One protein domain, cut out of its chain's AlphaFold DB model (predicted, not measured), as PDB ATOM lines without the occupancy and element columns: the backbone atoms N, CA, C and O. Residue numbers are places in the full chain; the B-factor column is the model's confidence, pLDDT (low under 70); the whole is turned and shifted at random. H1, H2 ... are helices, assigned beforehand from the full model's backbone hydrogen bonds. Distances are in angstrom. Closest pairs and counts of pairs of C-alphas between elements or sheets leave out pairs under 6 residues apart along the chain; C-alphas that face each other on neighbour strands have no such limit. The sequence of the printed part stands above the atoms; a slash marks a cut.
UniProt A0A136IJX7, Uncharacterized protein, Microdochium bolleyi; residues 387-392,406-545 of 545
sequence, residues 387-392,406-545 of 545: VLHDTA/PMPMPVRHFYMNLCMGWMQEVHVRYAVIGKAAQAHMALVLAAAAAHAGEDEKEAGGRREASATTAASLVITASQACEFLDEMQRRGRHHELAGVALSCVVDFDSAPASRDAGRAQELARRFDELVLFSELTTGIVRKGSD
ATOM      1  N   VAL A 387     157.003 158.452  88.530       90.12
ATOM      2  CA  VAL A 387     158.303 157.882  88.933       90.12
ATOM      3  C   VAL A 387     158.130 156.607  89.762       90.12
ATOM      4  O   VAL A 387     158.925 155.674  89.619       90.12
ATOM      5  N   LEU A 388     157.113 156.557  90.622       85.69
ATOM      6  CA  LEU A 388     156.814 155.381  91.428       85.69
ATOM      7  C   LEU A 388     156.344 154.203  90.565       85.69
ATOM      8  O   LEU A 388     156.847 153.097  90.745       85.69
ATOM      9  N   HIS A 389     155.455 154.448  89.606       80.12
ATOM     10  CA  HIS A 389     154.842 153.402  88.781       80.12
ATOM     11  C   HIS A 389     155.600 153.071  87.484       80.12
ATOM     12  O   HIS A 389     155.205 152.156  86.768       80.12
ATOM     13  N   ASP A 390     156.706 153.758  87.180       77.12
ATOM     14  CA  ASP A 390     157.610 153.418  86.069       77.12
ATOM     15  C   ASP A 390     158.486 152.198  86.419       77.12
ATOM     16  O   ASP A 390     159.710 152.283  86.575       77.12
ATOM     17  N   THR A 391     157.829 151.057  86.631       60.12
ATOM     18  CA  THR A 391     158.429 149.742  86.860       60.12
ATOM     19  C   THR A 391     158.146 148.881  85.630       60.12
ATOM     20  O   THR A 391     157.010 148.498  85.367       60.12
ATOM     21  N   ALA A 392     159.159 148.563  84.817       49.03
ATOM     22  CA  ALA A 392     158.951 147.484  83.853       49.03
ATOM     23  C   ALA A 392     158.833 146.163  84.596       49.03
ATOM     24  O   ALA A 392     159.774 145.750  85.271       49.03
ATOM     25  N   PRO A 406     162.419 151.623  80.687       73.31
ATOM     26  CA  PRO A 406     162.120 152.102  82.033       73.31
ATOM     27  C   PRO A 406     163.145 153.122  82.493       73.31
ATOM     28  O   PRO A 406     164.332 153.034  82.152       73.31
ATOM     29  N   MET A 407     162.715 154.074  83.313       83.50
ATOM     30  CA  MET A 407     163.636 155.042  83.884       83.50
ATOM     31  C   MET A 407     164.674 154.357  84.791       83.50
ATOM     32  O   MET A 407     164.303 153.610  85.700       83.50
ATOM     33  N   PRO A 408     165.981 154.642  84.612       87.50
ATOM     34  CA  PRO A 408     167.013 154.082  85.476       87.50
ATOM     35  C   PRO A 408     166.781 154.445  86.946       87.50
ATOM     36  O   PRO A 408     166.436 155.588  87.257       87.50
ATOM     37  N   MET A 409     167.051 153.509  87.860       85.56
ATOM     38  CA  MET A 409     166.849 153.706  89.304       85.56
ATOM     39  C   MET A 409     167.478 154.992  89.873       85.56
ATOM     40  O   MET A 409     166.775 155.698  90.597       85.56
ATOM     41  N   PRO A 410     168.716 155.395  89.511       89.88
ATOM     42  CA  PRO A 410     169.282 156.659  89.992       89.88
ATOM     43  C   PRO A 410     168.464 157.891  89.580       89.88
ATOM     44  O   PRO A 410     168.374 158.866  90.322       89.88
ATOM     45  N   VAL A 411     167.835 157.845  88.403       90.31
ATOM     46  CA  VAL A 411     166.982 158.929  87.904       90.31
ATOM     47  C   VAL A 411     165.652 158.945  88.662       90.31
ATOM     48  O   VAL A 411     165.182 160.020  89.029       90.31
ATOM     49  N   ARG A 412     165.075 157.773  88.964       90.12
ATOM     50  CA  ARG A 412     163.870 157.660  89.806       90.12
ATOM     51  C   ARG A 412     164.126 158.214  91.212       90.12
ATOM     52  O   ARG A 412     163.372 159.065  91.678       90.12
ATOM     53  N   HIS A 413     165.240 157.821  91.832       90.12
ATOM     54  CA  HIS A 413     165.696 158.345  93.128       90.12
ATOM     55  C   HIS A 413     165.852 159.868  93.112       90.12
ATOM     56  O   HIS A 413     165.355 160.545  94.008       90.12
ATOM     57  N   PHE A 414     166.493 160.426  92.080       94.50
ATOM     58  CA  PHE A 414     166.663 161.874  91.949       94.50
ATOM     59  C   PHE A 414     165.325 162.625  91.963       94.50
ATOM     60  O   PHE A 414     165.161 163.567  92.737       94.50
ATOM     61  N   TYR A 415     164.361 162.216  91.134       94.88
ATOM     62  CA  TYR A 415     163.075 162.915  91.052       94.88
ATOM     63  C   TYR A 415     162.208 162.714  92.295       94.88
ATOM     64  O   TYR A 415     161.527 163.656  92.700       94.88
ATOM     65  N   MET A 416     162.260 161.536  92.924       93.06
ATOM     66  CA  MET A 416     161.565 161.304  94.190       93.06
ATOM     67  C   MET A 416     162.127 162.214  95.291       93.06
ATOM     68  O   MET A 416     161.373 162.957  95.917       93.06
ATOM     69  N   ASN A 417     163.454 162.269  95.439       93.75
ATOM     70  CA  ASN A 417     164.116 163.157  96.398       93.75
ATOM     71  C   ASN A 417     163.868 164.642  96.098       93.75
ATOM     72  O   ASN A 417     163.711 165.435  97.022       93.75
ATOM     73  N   LEU A 418     163.789 165.034  94.822       95.69
ATOM     74  CA  LEU A 418     163.429 166.398  94.432       95.69
ATOM     75  C   LEU A 418     162.007 166.764  94.891       95.69
ATOM     76  O   LEU A 418     161.801 167.856  95.422       95.69
ATOM     77  N   CYS A 419     161.040 165.858  94.709       96.38
ATOM     78  CA  CYS A 419     159.661 166.060  95.162       96.38
ATOM     79  C   CYS A 419     159.584 166.122  96.693       96.38
ATOM     80  O   CYS A 419     158.965 167.034  97.235       96.38
ATOM     81  N   MET A 420     160.267 165.208  97.387       95.12
ATOM     82  CA  MET A 420     160.380 165.196  98.850       95.12
ATOM     83  C   MET A 420     160.999 166.499  99.381       95.12
ATOM     84  O   MET A 420     160.430 167.143 100.261       95.12
ATOM     85  N   GLY A 421     162.115 166.948  98.800       95.19
ATOM     86  CA  GLY A 421     162.759 168.206  99.175       95.19
ATOM     87  C   GLY A 421     161.836 169.412  98.987       95.19
ATOM     88  O   GLY A 421     161.717 170.246  99.883       95.19
ATOM     89  N   TRP A 422     161.101 169.477  97.870       96.00
ATOM     90  CA  TRP A 422     160.081 170.511  97.676       96.00
ATOM     91  C   TRP A 422     158.983 170.442  98.750       96.00
ATOM     92  O   TRP A 422     158.655 171.469  99.349       96.00
ATOM     93  N   MET A 423     158.458 169.248  99.055       95.69
ATOM     94  CA  MET A 423     157.428 169.067 100.085       95.69
ATOM     95  C   MET A 423     157.913 169.538 101.462       95.69
ATOM     96  O   MET A 423     157.160 170.209 102.164       95.69
ATOM     97  N   GLN A 424     159.166 169.266 101.839       94.00
ATOM     98  CA  GLN A 424     159.747 169.745 103.101       94.00
ATOM     99  C   GLN A 424     159.816 171.276 103.178       94.00
ATOM    100  O   GLN A 424     159.481 171.856 104.214       94.00
ATOM    101  N   GLU A 425     160.232 171.941 102.095       93.62
ATOM    102  CA  GLU A 425     160.317 173.406 102.044       93.62
ATOM    103  C   GLU A 425     158.939 174.070 102.123       93.62
ATOM    104  O   GLU A 425     158.747 175.063 102.837       93.62
ATOM    105  N   VAL A 426     157.963 173.526 101.398       94.12
ATOM    106  CA  VAL A 426     156.604 174.078 101.329       94.12
ATOM    107  C   VAL A 426     155.812 173.761 102.593       94.12
ATOM    108  O   VAL A 426     155.062 174.616 103.073       94.12
ATOM    109  N   HIS A 427     156.041 172.599 103.211       93.12
ATOM    110  CA  HIS A 427     155.357 172.203 104.436       93.12
ATOM    111  C   HIS A 427     155.521 173.222 105.554       93.12
ATOM    112  O   HIS A 427     154.572 173.420 106.290       93.12
ATOM    113  N   VAL A 428     156.638 173.953 105.645       89.81
ATOM    114  CA  VAL A 428     156.826 175.024 106.648       89.81
ATOM    115  C   VAL A 428     155.668 176.039 106.655       89.81
ATOM    116  O   VAL A 428     155.336 176.577 107.709       89.81
ATOM    117  N   ARG A 429     155.027 176.287 105.510       89.38
ATOM    118  CA  ARG A 429     153.916 177.245 105.350       89.38
ATOM    119  C   ARG A 429     152.552 176.570 105.203       89.38
ATOM    120  O   ARG A 429     151.534 177.133 105.601       89.38
ATOM    121  N   TYR A 430     152.530 175.369 104.635       92.12
ATOM    122  CA  TYR A 430     151.309 174.677 104.236       92.12
ATOM    123  C   TYR A 430     151.246 173.304 104.913       92.12
ATOM    124  O   TYR A 430     151.796 172.319 104.417       92.12
ATOM    125  N   ALA A 431     150.574 173.238 106.067       90.38
ATOM    126  CA  ALA A 431     150.461 172.017 106.871       90.38
ATOM    127  C   ALA A 431     149.897 170.831 106.067       90.38
ATOM    128  O   ALA A 431     150.371 169.702 106.213       90.38
ATOM    129  N   VAL A 432     148.962 171.109 105.151       92.50
ATOM    130  CA  VAL A 432     148.321 170.134 104.255       92.50
ATOM    131  C   VAL A 432     149.315 169.309 103.428       92.50
ATOM    132  O   VAL A 432     149.077 168.131 103.161       92.50
ATOM    133  N   ILE A 433     150.487 169.865 103.100       94.12
ATOM    134  CA  ILE A 433     151.540 169.146 102.367       94.12
ATOM    135  C   ILE A 433     152.077 167.954 103.168       94.12
ATOM    136  O   ILE A 433     152.502 166.970 102.574       94.12
ATOM    137  N   GLY A 434     151.989 167.980 104.503       92.44
ATOM    138  CA  GLY A 434     152.326 166.823 105.335       92.44
ATOM    139  C   GLY A 434     151.421 165.619 105.054       92.44
ATOM    140  O   GLY A 434     151.898 164.489 105.019       92.44
ATOM    141  N   LYS A 435     150.129 165.852 104.769       91.69
ATOM    142  CA  LYS A 435     149.189 164.791 104.375       91.69
ATOM    143  C   LYS A 435     149.468 164.275 102.969       91.69
ATOM    144  O   LYS A 435     149.467 163.063 102.769       91.69
ATOM    145  N   ALA A 436     149.783 165.165 102.024       91.62
ATOM    146  CA  ALA A 436     150.215 164.763 100.685       91.62
ATOM    147  C   ALA A 436     151.472 163.881 100.752       91.62
ATOM    148  O   ALA A 436     151.497 162.799 100.168       91.62
ATOM    149  N   ALA A 437     152.480 164.309 101.512       93.50
ATOM    150  CA  ALA A 437     153.721 163.576 101.730       93.50
ATOM    151  C   ALA A 437     153.480 162.198 102.359       93.50
ATOM    152  O   ALA A 437     153.974 161.197 101.842       93.50
ATOM    153  N   GLN A 438     152.670 162.124 103.419       93.19
ATOM    154  CA  GLN A 438     152.310 160.859 104.065       93.19
ATOM    155  C   GLN A 438     151.614 159.898 103.088       93.19
ATOM    156  O   GLN A 438     151.960 158.720 103.034       93.19
ATOM    157  N   ALA A 439     150.685 160.402 102.271       92.12
ATOM    158  CA  ALA A 439     150.011 159.606 101.249       92.12
ATOM    159  C   ALA A 439     150.978 159.084 100.171       92.12
ATOM    160  O   ALA A 439     150.891 157.923  99.780       92.12
ATOM    161  N   HIS A 440     151.937 159.906  99.730       90.12
ATOM    162  CA  HIS A 440     152.963 159.481  98.771       90.12
ATOM    163  C   HIS A 440     153.841 158.379  99.345       90.12
ATOM    164  O   HIS A 440     154.098 157.385  98.672       90.12
ATOM    165  N   MET A 441     154.281 158.532 100.593       91.56
ATOM    166  CA  MET A 441     155.090 157.507 101.243       91.56
ATOM    167  C   MET A 441     154.299 156.206 101.420       91.56
ATOM    168  O   MET A 441     154.848 155.132 101.199       91.56
ATOM    169  N   ALA A 442     152.998 156.278 101.717       90.94
ATOM    170  CA  ALA A 442     152.138 155.097 101.744       90.94
ATOM    171  C   ALA A 442     152.070 154.403 100.371       90.94
ATOM    172  O   ALA A 442     152.234 153.188 100.297       90.94
ATOM    173  N   LEU A 443     151.908 155.151  99.273       88.38
ATOM    174  CA  LEU A 443     151.930 154.576  97.921       88.38
ATOM    175  C   LEU A 443     153.261 153.887  97.609       88.38
ATOM    176  O   LEU A 443     153.271 152.777  97.078       88.38
ATOM    177  N   VAL A 444     154.379 154.511  97.985       87.31
ATOM    178  CA  VAL A 444     155.715 153.932  97.802       87.31
ATOM    179  C   VAL A 444     155.839 152.586  98.519       87.31
ATOM    180  O   VAL A 444     156.302 151.612  97.923       87.31
ATOM    181  N   LEU A 445     155.395 152.512  99.775       86.62
ATOM    182  CA  LEU A 445     155.447 151.279 100.564       86.62
ATOM    183  C   LEU A 445     154.486 150.208 100.041       86.62
ATOM    184  O   LEU A 445     154.830 149.029 100.028       86.62
ATOM    185  N   ALA A 446     153.304 150.601  99.565       85.19
ATOM    186  CA  ALA A 446     152.359 149.674  98.951       85.19
ATOM    187  C   ALA A 446     152.924 149.053  97.662       85.19
ATOM    188  O   ALA A 446     152.816 147.843  97.467       85.19
ATOM    189  N   ALA A 447     153.574 149.854  96.811       81.06
ATOM    190  CA  ALA A 447     154.238 149.359  95.605       81.06
ATOM    191  C   ALA A 447     155.402 148.408  95.943       81.06
ATOM    192  O   ALA A 447     155.547 147.360  95.318       81.06
ATOM    193  N   ALA A 448     156.190 148.735  96.973       77.75
ATOM    194  CA  ALA A 448     157.255 147.869  97.481       77.75
ATOM    195  C   ALA A 448     156.722 146.501  97.945       77.75
ATOM    196  O   ALA A 448     157.267 145.459  97.581       77.75
ATOM    197  N   ALA A 449     155.632 146.506  98.716       76.88
ATOM    198  CA  ALA A 449     154.984 145.297  99.218       76.88
ATOM    199  C   ALA A 449     154.413 144.422  98.090       76.88
ATOM    200  O   ALA A 449     154.525 143.197  98.147       76.88
ATOM    201  N   ALA A 450     153.829 145.039  97.056       76.62
ATOM    202  CA  ALA A 450     153.311 144.321  95.895       76.62
ATOM    203  C   ALA A 450     154.425 143.570  95.147       76.62
ATOM    204  O   ALA A 450     154.271 142.381  94.874       76.62
ATOM    205  N   HIS A 451     155.567 144.223  94.908       69.00
ATOM    206  CA  HIS A 451     156.724 143.592  94.266       69.00
ATOM    207  C   HIS A 451     157.315 142.444  95.095       69.00
ATOM    208  O   HIS A 451     157.601 141.384  94.548       69.00
ATOM    209  N   ALA A 452     157.420 142.600  96.420       66.00
ATOM    210  CA  ALA A 452     157.898 141.524  97.290       66.00
ATOM    211  C   ALA A 452     157.001 140.269  97.224       66.00
ATOM    212  O   ALA A 452     157.500 139.143  97.211       66.00
ATOM    213  N   GLY A 453     155.677 140.449  97.143       61.28
ATOM    214  CA  GLY A 453     154.727 139.340  97.015       61.28
ATOM    215  C   GLY A 453     154.741 138.641  95.647       61.28
ATOM    216  O   GLY A 453     154.359 137.471  95.560       61.28
ATOM    217  N   GLU A 454     155.160 139.328  94.582       62.56
ATOM    218  CA  GLU A 454     155.391 138.734  93.257       62.56
ATOM    219  C   GLU A 454     156.689 137.912  93.246       62.56
ATOM    220  O   GLU A 454     156.661 136.739  92.864       62.56
ATOM    221  N   ASP A 455     157.779 138.468  93.784       57.78
ATOM    222  CA  ASP A 455     159.078 137.793  93.900       57.78
ATOM    223  C   ASP A 455     158.988 136.504  94.743       57.78
ATOM    224  O   ASP A 455     159.559 135.474  94.381       57.78
ATOM    225  N   GLU A 456     158.238 136.508  95.854       58.75
ATOM    226  CA  GLU A 456     158.042 135.309  96.689       58.75
ATOM    227  C   GLU A 456     157.285 134.187  95.963       58.75
ATOM    228  O   GLU A 456     157.598 133.003  96.159       58.75
ATOM    229  N   LYS A 457     156.311 134.539  95.111       59.91
ATOM    230  CA  LYS A 457     155.561 133.573  94.293       59.91
ATOM    231  C   LYS A 457     156.435 132.953  93.206       59.91
ATOM    232  O   LYS A 457     156.278 131.764  92.932       59.91
ATOM    233  N   GLU A 458     157.351 133.718  92.617       58.66
ATOM    234  CA  GLU A 458     158.279 133.219  91.596       58.66
ATOM    235  C   GLU A 458     159.471 132.447  92.192       58.66
ATOM    236  O   GLU A 458     159.907 131.444  91.623       58.66
ATOM    237  N   ALA A 459     159.975 132.845  93.365       56.78
ATOM    238  CA  ALA A 459     161.191 132.285  93.967       56.78
ATOM    239  C   ALA A 459     160.978 131.021  94.827       56.78
ATOM    240  O   ALA A 459     161.946 130.468  95.365       56.78
ATOM    241  N   GLY A 460     159.738 130.546  94.996       53.97
ATOM    242  CA  GLY A 460     159.448 129.304  95.721       53.97
ATOM    243  C   GLY A 460     159.911 129.303  97.188       53.97
ATOM    244  O   GLY A 460     160.334 128.263  97.696       53.97
ATOM    245  N   GLY A 461     159.866 130.455  97.871       54.75
ATOM    246  CA  GLY A 461     160.080 130.558  99.322       54.75
ATOM    247  C   GLY A 461     161.534 130.582  99.825       54.75
ATOM    248  O   GLY A 461     161.776 130.238 100.985       54.75
ATOM    249  N   ARG A 462     162.529 130.974  99.014       51.38
ATOM    250  CA  ARG A 462     163.920 131.150  99.496       51.38
ATOM    251  C   ARG A 462     164.161 132.541 100.108       51.38
ATOM    252  O   ARG A 462     163.940 133.560  99.469       51.38
ATOM    253  N   ARG A 463     164.720 132.569 101.329       48.44
ATOM    254  CA  ARG A 463     165.038 133.765 102.150       48.44
ATOM    255  C   ARG A 463     166.096 134.734 101.580       48.44
ATOM    256  O   ARG A 463     166.327 135.773 102.187       48.44
ATOM    257  N   GLU A 464     166.735 134.433 100.448       44.94
ATOM    258  CA  GLU A 464     167.747 135.306  99.814       44.94
ATOM    259  C   GLU A 464     167.146 136.529  99.080       44.94
ATOM    260  O   GLU A 464     167.888 137.401  98.632       44.94
ATOM    261  N   ALA A 465     165.814 136.645  99.005       46.88
ATOM    262  CA  ALA A 465     165.118 137.753  98.342       46.88
ATOM    263  C   ALA A 465     165.301 139.125  99.039       46.88
ATOM    264  O   ALA A 465     165.436 140.141  98.365       46.88
ATOM    265  N   SER A 466     165.404 139.169 100.376       50.06
ATOM    266  CA  SER A 466     165.272 140.413 101.166       50.06
ATOM    267  C   SER A 466     166.293 141.524 100.827       50.06
ATOM    268  O   SER A 466     165.927 142.695 100.714       50.06
ATOM    269  N   ALA A 467     167.568 141.187 100.586       45.66
ATOM    270  CA  ALA A 467     168.596 142.187 100.261       45.66
ATOM    271  C   ALA A 467     168.504 142.702  98.811       45.66
ATOM    272  O   ALA A 467     168.826 143.858  98.535       45.66
ATOM    273  N   THR A 468     168.042 141.854  97.891       46.53
ATOM    274  CA  THR A 468     167.885 142.182  96.467       46.53
ATOM    275  C   THR A 468     166.640 143.045  96.245       46.53
ATOM    276  O   THR A 468     166.698 144.015  95.492       46.53
ATOM    277  N   THR A 469     165.554 142.771  96.977       52.41
ATOM    278  CA  THR A 469     164.316 143.568  96.967       52.41
ATOM    279  C   THR A 469     164.534 144.972  97.539       52.41
ATOM    280  O   THR A 469     164.001 145.936  97.004       52.41
ATOM    281  N   ALA A 470     165.381 145.152  98.560       50.34
ATOM    282  CA  ALA A 470     165.700 146.488  99.079       50.34
ATOM    283  C   ALA A 470     166.468 147.369  98.068       50.34
ATOM    284  O   ALA A 470     166.290 148.587  98.049       50.34
ATOM    285  N   ALA A 471     167.295 146.767  97.203       51.56
ATOM    286  CA  ALA A 471     168.076 147.481  96.188       51.56
ATOM    287  C   ALA A 471     167.235 147.963  94.986       51.56
ATOM    288  O   ALA A 471     167.687 148.833  94.237       51.56
ATOM    289  N   SER A 472     166.021 147.431  94.800       62.09
ATOM    290  CA  SER A 472     165.092 147.829  93.732       62.09
ATOM    291  C   SER A 472     164.075 148.895  94.163       62.09
ATOM    292  O   SER A 472     163.366 149.442  93.313       62.09
ATOM    293  N   LEU A 473     164.026 149.253  95.452       71.50
ATOM    294  CA  LEU A 473     163.108 150.271  95.965       71.50
ATOM    295  C   LEU A 473     163.547 151.690  95.597       71.50
ATOM    296  O   LEU A 473     164.725 152.053  95.647       71.50
ATOM    297  N   VAL A 474     162.570 152.537  95.263       82.00
ATOM    298  CA  VAL A 474     162.810 153.972  95.043       82.00
ATOM    299  C   VAL A 474     163.128 154.674  96.367       82.00
ATOM    300  O   VAL A 474     164.006 155.526  96.400       82.00
ATOM    301  N   ILE A 475     162.441 154.302  97.449       85.31
ATOM    302  CA  ILE A 475     162.666 154.769  98.824       85.31
ATOM    303  C   ILE A 475     162.353 153.597  99.766       85.31
ATOM    304  O   ILE A 475     161.400 152.852  99.540       85.31
ATOM    305  N   THR A 476     163.159 153.424 100.811       85.38
ATOM    306  CA  THR A 476     162.951 152.413 101.864       85.38
ATOM    307  C   THR A 476     161.994 152.905 102.956       85.38
ATOM    308  O   THR A 476     161.814 154.110 103.131       85.38
ATOM    309  N   ALA A 477     161.439 151.994 103.765       85.50
ATOM    310  CA  ALA A 477     160.616 152.373 104.920       85.50
ATOM    311  C   ALA A 477     161.347 153.288 105.918       85.50
ATOM    312  O   ALA A 477     160.763 154.268 106.372       85.50
ATOM    313  N   SER A 478     162.638 153.044 106.189       86.56
ATOM    314  CA  SER A 478     163.446 153.921 107.056       86.56
ATOM    315  C   SER A 478     163.519 155.343 106.504       86.56
ATOM    316  O   SER A 478     163.224 156.297 107.213       86.56
ATOM    317  N   GLN A 479     163.830 155.486 105.213       90.44
ATOM    318  CA  GLN A 479     163.921 156.794 104.563       90.44
ATOM    319  C   GLN A 479     162.568 157.517 104.519       90.44
ATOM    320  O   GLN A 479     162.525 158.734 104.687       90.44
ATOM    321  N   ALA A 480     161.467 156.788 104.315       91.00
ATOM    322  CA  ALA A 480     160.120 157.350 104.365       91.00
ATOM    323  C   ALA A 480     159.775 157.886 105.766       91.00
ATOM    324  O   ALA A 480     159.254 158.996 105.888       91.00
ATOM    325  N   CYS A 481     160.106 157.137 106.823       92.06
ATOM    326  CA  CYS A 481     159.933 157.573 108.208       92.06
ATOM    327  C   CYS A 481     160.811 158.788 108.541       92.06
ATOM    328  O   CYS A 481     160.288 159.799 109.000       92.06
ATOM    329  N   GLU A 482     162.113 158.734 108.239       94.00
ATOM    330  CA  GLU A 482     163.055 159.846 108.453       94.00
ATOM    331  C   GLU A 482     162.586 161.131 107.761       94.00
ATOM    332  O   GLU A 482     162.659 162.227 108.321       94.00
ATOM    333  N   PHE A 483     162.059 160.999 106.545       94.81
ATOM    334  CA  PHE A 483     161.490 162.105 105.793       94.81
ATOM    335  C   PHE A 483     160.280 162.740 106.494       94.81
ATOM    336  O   PHE A 483     160.225 163.968 106.611       94.81
ATOM    337  N   LEU A 484     159.324 161.933 106.967       94.31
ATOM    338  CA  LEU A 484     158.137 162.436 107.664       94.31
ATOM    339  C   LEU A 484     158.481 163.020 109.042       94.31
ATOM    340  O   LEU A 484     157.923 164.058 109.406       94.31
ATOM    341  N   ASP A 485     159.431 162.428 109.766       93.44
ATOM    342  CA  ASP A 485     159.936 162.954 111.039       93.44
ATOM    343  C   ASP A 485     160.589 164.334 110.836       93.44
ATOM    344  O   ASP A 485     160.323 165.290 111.575       93.44
ATOM    345  N   GLU A 486     161.381 164.493 109.770       94.00
ATOM    346  CA  GLU A 486     161.961 165.781 109.388       94.00
ATOM    347  C   GLU A 486     160.882 166.810 109.018       94.00
ATOM    348  O   GLU A 486     160.960 167.970 109.435       94.00
ATOM    349  N   MET A 487     159.834 166.409 108.289       93.38
ATOM    350  CA  MET A 487     158.702 167.298 108.004       93.38
ATOM    351  C   MET A 487     158.022 167.771 109.291       93.38
ATOM    352  O   MET A 487     157.848 168.979 109.469       93.38
ATOM    353  N   GLN A 488     157.718 166.863 110.222       91.00
ATOM    354  CA  GLN A 488     157.140 167.215 111.523       91.00
ATOM    355  C   GLN A 488     158.041 168.189 112.289       91.00
ATOM    356  O   GLN A 488     157.562 169.192 112.821       91.00
ATOM    357  N   ARG A 489     159.362 167.964 112.287       91.81
ATOM    358  CA  ARG A 489     160.343 168.851 112.931       91.81
ATOM    359  C   ARG A 489     160.350 170.257 112.323       91.81
ATOM    360  O   ARG A 489     160.430 171.251 113.056       91.81
ATOM    361  N   ARG A 490     160.271 170.366 110.997       89.31
ATOM    362  CA  ARG A 490     160.212 171.648 110.274       89.31
ATOM    363  C   ARG A 490     158.870 172.365 110.458       89.31
ATOM    364  O   ARG A 490     158.837 173.596 110.477       89.31
ATOM    365  N   GLY A 491     157.794 171.601 110.620       86.75
ATOM    366  CA  GLY A 491     156.415 172.056 110.778       86.75
ATOM    367  C   GLY A 491     155.912 172.143 112.222       86.75
ATOM    368  O   GLY A 491     154.708 172.227 112.419       86.75
ATOM    369  N   ARG A 492     156.784 172.138 113.243       86.75
ATOM    370  CA  ARG A 492     156.379 172.101 114.672       86.75
ATOM    371  C   ARG A 492     155.442 173.221 115.127       86.75
ATOM    372  O   ARG A 492     154.849 173.117 116.192       86.75
ATOM    373  N   HIS A 493     155.357 174.315 114.375       83.12
ATOM    374  CA  HIS A 493     154.438 175.419 114.659       83.12
ATOM    375  C   HIS A 493     153.025 175.196 114.108       83.12
ATOM    376  O   HIS A 493     152.162 176.029 114.366       83.12
ATOM    377  N   HIS A 494     152.787 174.130 113.341       85.00
ATOM    378  CA  HIS A 494     151.467 173.827 112.795       85.00
ATOM    379  C   HIS A 494     150.528 173.263 113.849       85.00
ATOM    380  O   HIS A 494     150.881 172.367 114.615       85.00
ATOM    381  N   GLU A 495     149.283 173.718 113.797       80.81
ATOM    382  CA  GLU A 495     148.164 173.060 114.455       80.81
ATOM    383  C   GLU A 495     147.619 171.981 113.508       80.81
ATOM    384  O   GLU A 495     146.844 172.262 112.602       80.81
ATOM    385  N   LEU A 496     148.083 170.737 113.668       81.62
ATOM    386  CA  LEU A 496     147.730 169.631 112.761       81.62
ATOM    387  C   LEU A 496     146.322 169.060 113.001       81.62
ATOM    388  O   LEU A 496     145.826 168.267 112.196       81.62
ATOM    389  N   ALA A 497     145.678 169.431 114.110       78.38
ATOM    390  CA  ALA A 497     144.331 168.984 114.432       78.38
ATOM    391  C   ALA A 497     143.336 169.504 113.382       78.38
ATOM    392  O   ALA A 497     143.194 170.706 113.183       78.38
ATOM    393  N   GLY A 498     142.642 168.587 112.709       78.56
ATOM    394  CA  GLY A 498     141.667 168.934 111.671       78.56
ATOM    395  C   GLY A 498     142.258 169.236 110.291       78.56
ATOM    396  O   GLY A 498     141.485 169.560 109.394       78.56
ATOM    397  N   VAL A 499     143.577 169.091 110.095       86.81
ATOM    398  CA  VAL A 499     144.197 169.148 108.761       86.81
ATOM    399  C   VAL A 499     143.870 167.862 107.998       86.81
ATOM    400  O   VAL A 499     144.271 166.764 108.402       86.81
ATOM    401  N   ALA A 500     143.176 168.012 106.878       88.19
ATOM    402  CA  ALA A 500     142.817 166.950 105.951       88.19
ATOM    403  C   ALA A 500     143.256 167.307 104.524       88.19
ATOM    404  O   ALA A 500     143.522 168.468 104.223       88.19
ATOM    405  N   LEU A 501     143.378 166.285 103.676       87.06
ATOM    406  CA  LEU A 501     143.585 166.457 102.240       87.06
ATOM    407  C   LEU A 501     142.824 165.380 101.468       87.06
ATOM    408  O   LEU A 501     143.207 164.213 101.458       87.06
ATOM    409  N   SER A 502     141.764 165.779 100.787       85.31
ATOM    410  CA  SER A 502     140.879 164.902 100.013       85.31
ATOM    411  C   SER A 502     141.216 164.848  98.522       85.31
ATOM    412  O   SER A 502     140.527 164.155  97.773       85.31
ATOM    413  N   CYS A 503     142.289 165.520  98.087       86.75
ATOM    414  CA  CYS A 503     142.704 165.483  96.692       86.75
ATOM    415  C   CYS A 503     143.155 164.075  96.273       86.75
ATOM    416  O   CYS A 503     143.659 163.280  97.076       86.75
ATOM    417  N   VAL A 504     143.011 163.789  94.986       87.25
ATOM    418  CA  VAL A 504     143.522 162.582  94.344       87.25
ATOM    419  C   VAL A 504     145.044 162.664  94.242       87.25
ATOM    420  O   VAL A 504     145.595 163.674  93.800       87.25
ATOM    421  N   VAL A 505     145.718 161.595  94.664       86.44
ATOM    422  CA  VAL A 505     147.182 161.449  94.571       86.44
ATOM    423  C   VAL A 505     147.611 160.136  93.929       86.44
ATOM    424  O   VAL A 505     148.706 160.080  93.385       86.44
ATOM    425  N   ASP A 506     146.746 159.118  93.941       85.25
ATOM    426  CA  ASP A 506     146.874 157.946  93.076       85.25
ATOM    427  C   ASP A 506     145.907 158.094  91.900       85.25
ATOM    428  O   ASP A 506     144.696 157.873  92.004       85.25
ATOM    429  N   PHE A 507     146.475 158.509  90.772       84.56
ATOM    430  CA  PHE A 507     145.735 158.794  89.548       84.56
ATOM    431  C   PHE A 507     145.295 157.534  88.789       84.56
ATOM    432  O   PHE A 507     144.458 157.645  87.892       84.56
ATOM    433  N   ASP A 508     145.840 156.360  89.119       81.00
ATOM    434  CA  ASP A 508     145.533 155.110  88.419       81.00
ATOM    435  C   ASP A 508     144.379 154.362  89.110       81.00
ATOM    436  O   ASP A 508     143.534 153.775  88.433       81.00
ATOM    437  N   SER A 509     144.273 154.461  90.441       77.00
ATOM    438  CA  SER A 509     143.148 153.900  91.210       77.00
ATOM    439  C   SER A 509     141.904 154.798  91.229       77.00
ATOM    440  O   SER A 509     140.779 154.301  91.349       77.00
ATOM    441  N   ALA A 510     142.074 156.117  91.095       75.69
ATOM    442  CA  ALA A 510     140.978 157.089  91.179       75.69
ATOM    443  C   ALA A 510     139.807 156.863  90.194       75.69
ATOM    444  O   ALA A 510     138.658 157.053  90.602       75.69
ATOM    445  N   PRO A 511     140.018 156.425  88.933       71.25
ATOM    446  CA  PRO A 511     138.913 156.144  88.012       71.25
ATOM    447  C   PRO A 511     138.019 154.972  88.451       71.25
ATOM    448  O   PRO A 511     136.841 154.923  88.086       71.25
ATOM    449  N   ALA A 512     138.568 154.021  89.217       68.38
ATOM    450  CA  ALA A 512     137.864 152.815  89.654       68.38
ATOM    451  C   ALA A 512     137.086 153.017  90.962       68.38
ATOM    452  O   ALA A 512     136.042 152.400  91.162       68.38
ATOM    453  N   SER A 513     137.576 153.880  91.856       72.19
ATOM    454  CA  SER A 513     136.914 154.207  93.119       72.19
ATOM    455  C   SER A 513     137.248 155.629  93.548       72.19
ATOM    456  O   SER A 513     138.420 155.998  93.641       72.19
ATOM    457  N   ARG A 514     136.205 156.403  93.884       66.19
ATOM    458  CA  ARG A 514     136.340 157.789  94.356       66.19
ATOM    459  C   ARG A 514     137.188 157.913  95.624       66.19
ATOM    460  O   ARG A 514     137.797 158.957  95.814       66.19
ATOM    461  N   ASP A 515     137.255 156.873  96.457       74.19
ATOM    462  CA  ASP A 515     137.973 156.925  97.737       74.19
ATOM    463  C   ASP A 515     139.368 156.292  97.682       74.19
ATOM    464  O   ASP A 515     140.264 156.732  98.399       74.19
ATOM    465  N   ALA A 516     139.596 155.316  96.795       74.44
ATOM    466  CA  ALA A 516     140.854 154.564  96.753       74.44
ATOM    467  C   ALA A 516     142.077 155.427  96.396       74.44
ATOM    468  O   ALA A 516     143.181 155.137  96.850       74.44
ATOM    469  N   GLY A 517     141.878 156.485  95.602       80.31
ATOM    470  CA  GLY A 517     142.954 157.371  95.152       80.31
ATOM    471  C   GLY A 517     143.193 158.616  96.014       80.31
ATOM    472  O   GLY A 517     144.057 159.430  95.677       80.31
ATOM    473  N   ARG A 518     142.417 158.811  97.090       88.00
ATOM    474  CA  ARG A 518     142.444 160.043  97.896       88.00
ATOM    475  C   ARG A 518     143.595 160.053  98.892       88.00
ATOM    476  O   ARG A 518     143.841 159.068  99.590       88.00
ATOM    477  N   ALA A 519     144.249 161.208  99.025       88.62
ATOM    478  CA  ALA A 519     145.393 161.371  99.920       88.62
ATOM    479  C   ALA A 519     145.059 161.022 101.375       88.62
ATOM    480  O   ALA A 519     145.843 160.344 102.028       88.62
ATOM    481  N   GLN A 520     143.892 161.437 101.876       88.31
ATOM    482  CA  GLN A 520     143.482 161.168 103.255       88.31
ATOM    483  C   GLN A 520     143.425 159.668 103.575       88.31
ATOM    484  O   GLN A 520     143.875 159.259 104.646       88.31
ATOM    485  N   GLU A 521     142.884 158.860 102.661       88.31
ATOM    486  CA  GLU A 521     142.738 157.417 102.867       88.31
ATOM    487  C   GLU A 521     144.092 156.710 102.759       88.31
ATOM    488  O   GLU A 521     144.466 155.924 103.630       88.31
ATOM    489  N   LEU A 522     144.887 157.071 101.750       89.00
ATOM    490  CA  LEU A 522     146.240 156.543 101.573       89.00
ATOM    491  C   LEU A 522     147.149 156.889 102.759       89.00
ATOM    492  O   LEU A 522     147.852 156.021 103.272       89.00
ATOM    493  N   ALA A 523     147.088 158.125 103.257       88.62
ATOM    494  CA  ALA A 523     147.859 158.556 104.418       88.62
ATOM    495  C   ALA A 523     147.516 157.748 105.681       88.62
ATOM    496  O   ALA A 523     148.406 157.461 106.480       88.62
ATOM    497  N   ARG A 524     146.251 157.338 105.856       88.94
ATOM    498  CA  ARG A 524     145.797 156.526 106.999       88.94
ATOM    499  C   ARG A 524     146.418 155.130 107.030       88.94
ATOM    500  O   ARG A 524     146.547 154.551 108.104       88.94
ATOM    501  N   ARG A 525     146.802 154.609 105.865       89.25
ATOM    502  CA  ARG A 525     147.413 153.282 105.697       89.25
ATOM    503  C   ARG A 525     148.927 153.285 105.910       89.25
ATOM    504  O   ARG A 525     149.536 152.222 105.892       89.25
ATOM    505  N   PHE A 526     149.543 154.455 106.104       90.00
ATOM    506  CA  PHE A 526     150.998 154.576 106.202       90.00
ATOM    507  C   PHE A 526     151.590 153.716 107.328       90.00
ATOM    508  O   PHE A 526     152.464 152.899 107.058       90.00
ATOM    509  N   ASP A 527     151.087 153.842 108.560       86.38
ATOM    510  CA  ASP A 527     151.649 153.127 109.717       86.38
ATOM    511  C   ASP A 527     151.510 151.600 109.582       86.38
ATOM    512  O   ASP A 527     152.417 150.850 109.944       86.38
ATOM    513  N   GLU A 528     150.400 151.132 109.001       88.25
ATOM    514  CA  GLU A 528     150.180 149.713 108.690       88.25
ATOM    515  C   GLU A 528     151.207 149.197 107.670       88.25
ATOM    516  O   GLU A 528     151.788 148.127 107.852       88.25
ATOM    517  N   LEU A 529     151.468 149.977 106.618       86.19
ATOM    518  CA  LEU A 529     152.429 149.627 105.571       86.19
ATOM    519  C   LEU A 529     153.879 149.669 106.065       86.19
ATOM    520  O   LEU A 529     154.688 148.845 105.638       86.19
ATOM    521  N   VAL A 530     154.209 150.582 106.982       84.62
ATOM    522  CA  VAL A 530     155.511 150.595 107.663       84.62
ATOM    523  C   VAL A 530     155.689 149.309 108.462       84.62
ATOM    524  O   VAL A 530     156.675 148.606 108.249       84.62
ATOM    525  N   LEU A 531     154.717 148.947 109.306       83.62
ATOM    526  CA  LEU A 531     154.778 147.720 110.103       83.62
ATOM    527  C   LEU A 531     154.921 146.475 109.212       83.62
ATOM    528  O   LEU A 531     155.741 145.599 109.485       83.62
ATOM    529  N   PHE A 532     154.162 146.410 108.114       81.94
ATOM    530  CA  PHE A 532     154.283 145.331 107.134       81.94
ATOM    531  C   PHE A 532     155.685 145.274 106.506       81.94
ATOM    532  O   PHE A 532     156.272 144.196 106.383       81.94
ATOM    533  N   SER A 533     156.253 146.424 106.136       78.19
ATOM    534  CA  SER A 533     157.603 146.499 105.575       78.19
ATOM    535  C   SER A 533     158.673 146.065 106.580       78.19
ATOM    536  O   SER A 533     159.623 145.386 106.193       78.19
ATOM    537  N   GLU A 534     158.554 146.431 107.856       78.12
ATOM    538  CA  GLU A 534     159.501 146.024 108.902       78.12
ATOM    539  C   GLU A 534     159.463 144.503 109.123       78.12
ATOM    540  O   GLU A 534     160.510 143.855 109.201       78.12
ATOM    541  N   LEU A 535     158.260 143.915 109.141       75.31
ATOM    542  CA  LEU A 535     158.060 142.471 109.302       75.31
ATOM    543  C   LEU A 535     158.601 141.655 108.120       75.31
ATOM    544  O   LEU A 535     159.106 140.552 108.322       75.31
ATOM    545  N   THR A 536     158.504 142.182 106.897       67.12
ATOM    546  CA  THR A 536     158.944 141.479 105.678       67.12
ATOM    547  C   THR A 536     160.431 141.665 105.377       67.12
ATOM    548  O   THR A 536     161.091 140.728 104.935       67.12
ATOM    549  N   THR A 537     160.999 142.840 105.663       62.91
ATOM    550  CA  THR A 537     162.418 143.133 105.380       62.91
ATOM    551  C   THR A 537     163.357 142.796 106.541       62.91
ATOM    552  O   THR A 537     164.561 142.645 106.328       62.91
ATOM    553  N   GLY A 538     162.839 142.649 107.768       52.34
ATOM    554  CA  GLY A 538     163.639 142.389 108.970       52.34
ATOM    555  C   GLY A 538     164.446 143.598 109.465       52.34
ATOM    556  O   GLY A 538     165.271 143.455 110.369       52.34
ATOM    557  N   ILE A 539     164.226 144.786 108.891       54.25
ATOM    558  CA  ILE A 539     164.845 146.045 109.316       54.25
ATOM    559  C   ILE A 539     163.949 146.663 110.391       54.25
ATOM    560  O   ILE A 539     162.938 147.286 110.085       54.25
ATOM    561  N   VAL A 540     164.311 146.463 111.660       48.91
ATOM    562  CA  VAL A 540     163.603 147.045 112.811       48.91
ATOM    563  C   VAL A 540     164.144 148.447 113.095       48.91
ATOM    564  O   VAL A 540     165.359 148.667 113.087       48.91
ATOM    565  N   ARG A 541     163.240 149.387 113.388       52.31
ATOM    566  CA  ARG A 541     163.541 150.744 113.863       52.31
ATOM    567  C   ARG A 541     164.609 150.706 114.967       52.31
ATOM    568  O   ARG A 541     164.445 150.013 115.972       52.31
ATOM    569  N   LYS A 542     165.692 151.481 114.837       45.62
ATOM    570  CA  LYS A 542     166.501 151.827 116.017       45.62
ATOM    571  C   LYS A 542     165.631 152.733 116.881       45.62
ATOM    572  O   LYS A 542     165.387 153.875 116.503       45.62
ATOM    573  N   GLY A 543     165.113 152.193 117.980       33.47
ATOM    574  CA  GLY A 543     164.346 152.963 118.951       33.47
ATOM    575  C   GLY A 543     165.147 154.176 119.416       33.47
ATOM    576  O   GLY A 543     166.321 154.057 119.766       33.47
ATOM    577  N   SER A 544     164.517 155.344 119.365       33.66
ATOM    578  CA  SER A 544     164.914 156.490 120.168       33.66
ATOM    579  C   SER A 544     164.407 156.248 121.590       33.66
ATOM    580  O   SER A 544     163.200 156.353 121.820       33.66
ATOM    581  N   ASP A 545     165.319 155.872 122.485       33.06
ATOM    582  CA  ASP A 545     165.159 156.105 123.927       33.06
ATOM    583  C   ASP A 545     165.143 157.612 124.232       33.06
ATOM    584  O   ASP A 545     165.881 158.365 123.544       33.06
TER     585      ASP A 545
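Overview. This is residues 387 to 392 and 406 to 545 of the 545 residues of an uncharacterized protein of Microdochium bolleyi (UniProt A0A136IJX7). A long helix, H2, is the spine of a four-helix up-and-down bundle, each helix running against the one before it in the chain: H1 and H4 pack on its first part, and H6 packs on it farther along. The bundle is only partly closed, for H1 joins it with residues 420 to 427 alone and stays apart from H6; short H5 crosses H2, and short H3 folds back near the far end of H2. The printed part has 146 residues with six named helices, H1 to H6 in order, and no named strand; the class is all helix. It is compact, with a radius of gyration of the C-alphas of 15.8 A and spans of 49 by 44 by 28 A.

Arrangement. H1, residues 409 to 427, and H2, residues 432 to 459, form a helical hairpin at a shallow tilt of 25 degrees, opposite ways; their closest C-alphas, of His 427 and Ile 433, are 5.3 A apart. H2 is the hub and touches five helices. H3, residues 465 to 471, forms a helical hairpin with H2; they only just touch, with 3 pairs of C-alphas within 8 A, the closest being Ala 452 and Thr 469 at 6.7 A. H4, residues 477 to 490, touches H2 at a shallow tilt of 5 degrees, opposite ways, with C-alphas of Met 441 and Ala 480 closest at 5.9 A. H4 also touches H1, C-alphas of Gln 424 and Met 487 being closest at 5.6 A. H5, residues 519 to 524, touches H2 at a steep tilt of 65 degrees, with C-alphas of Ala 439 and Ala 523 closest at 4.0 A. H6, residues 526 to 537, touches H2 at a shallow tilt of 31 degrees, the same way, with C-alphas of Ala 442 and Phe 526 closest at 4.6 A. Every O i to N i+4 pair is within hydrogen-bond range in H1, H4, H5 and H6; H2 has 23 of 24 and H3 2 of 3.

Along the chain. H1 begins at C-alpha 409, (166.849, 153.706, 89.304), and is 26.5 A long. H2 measures 41.3 A and ends at C-alpha 459, (161.191, 132.285, 93.967). H3 is 10.4 A long, H4 20.0 A and H5 8.6 A. H6 is 16.2 A long and ends at C-alpha 537, (162.418, 143.133, 105.380).

Size, cuts and confidence. The C-alphas of Gly 460 and His 493, the two farthest apart, are 50.1 A from each other. Residues 393 to 405 are not printed; C-alphas 392 and 406 are 5.9 A apart across the cut. The link from H4 to H5, residues 491 to 518, is long. Residues 457 to 464, of which 457 to 459 belong to H2, stand free. Mean pLDDT of the printed part is 78.9; it is under 70 at 36 residues, among them 451 to 472 and 536 to 545.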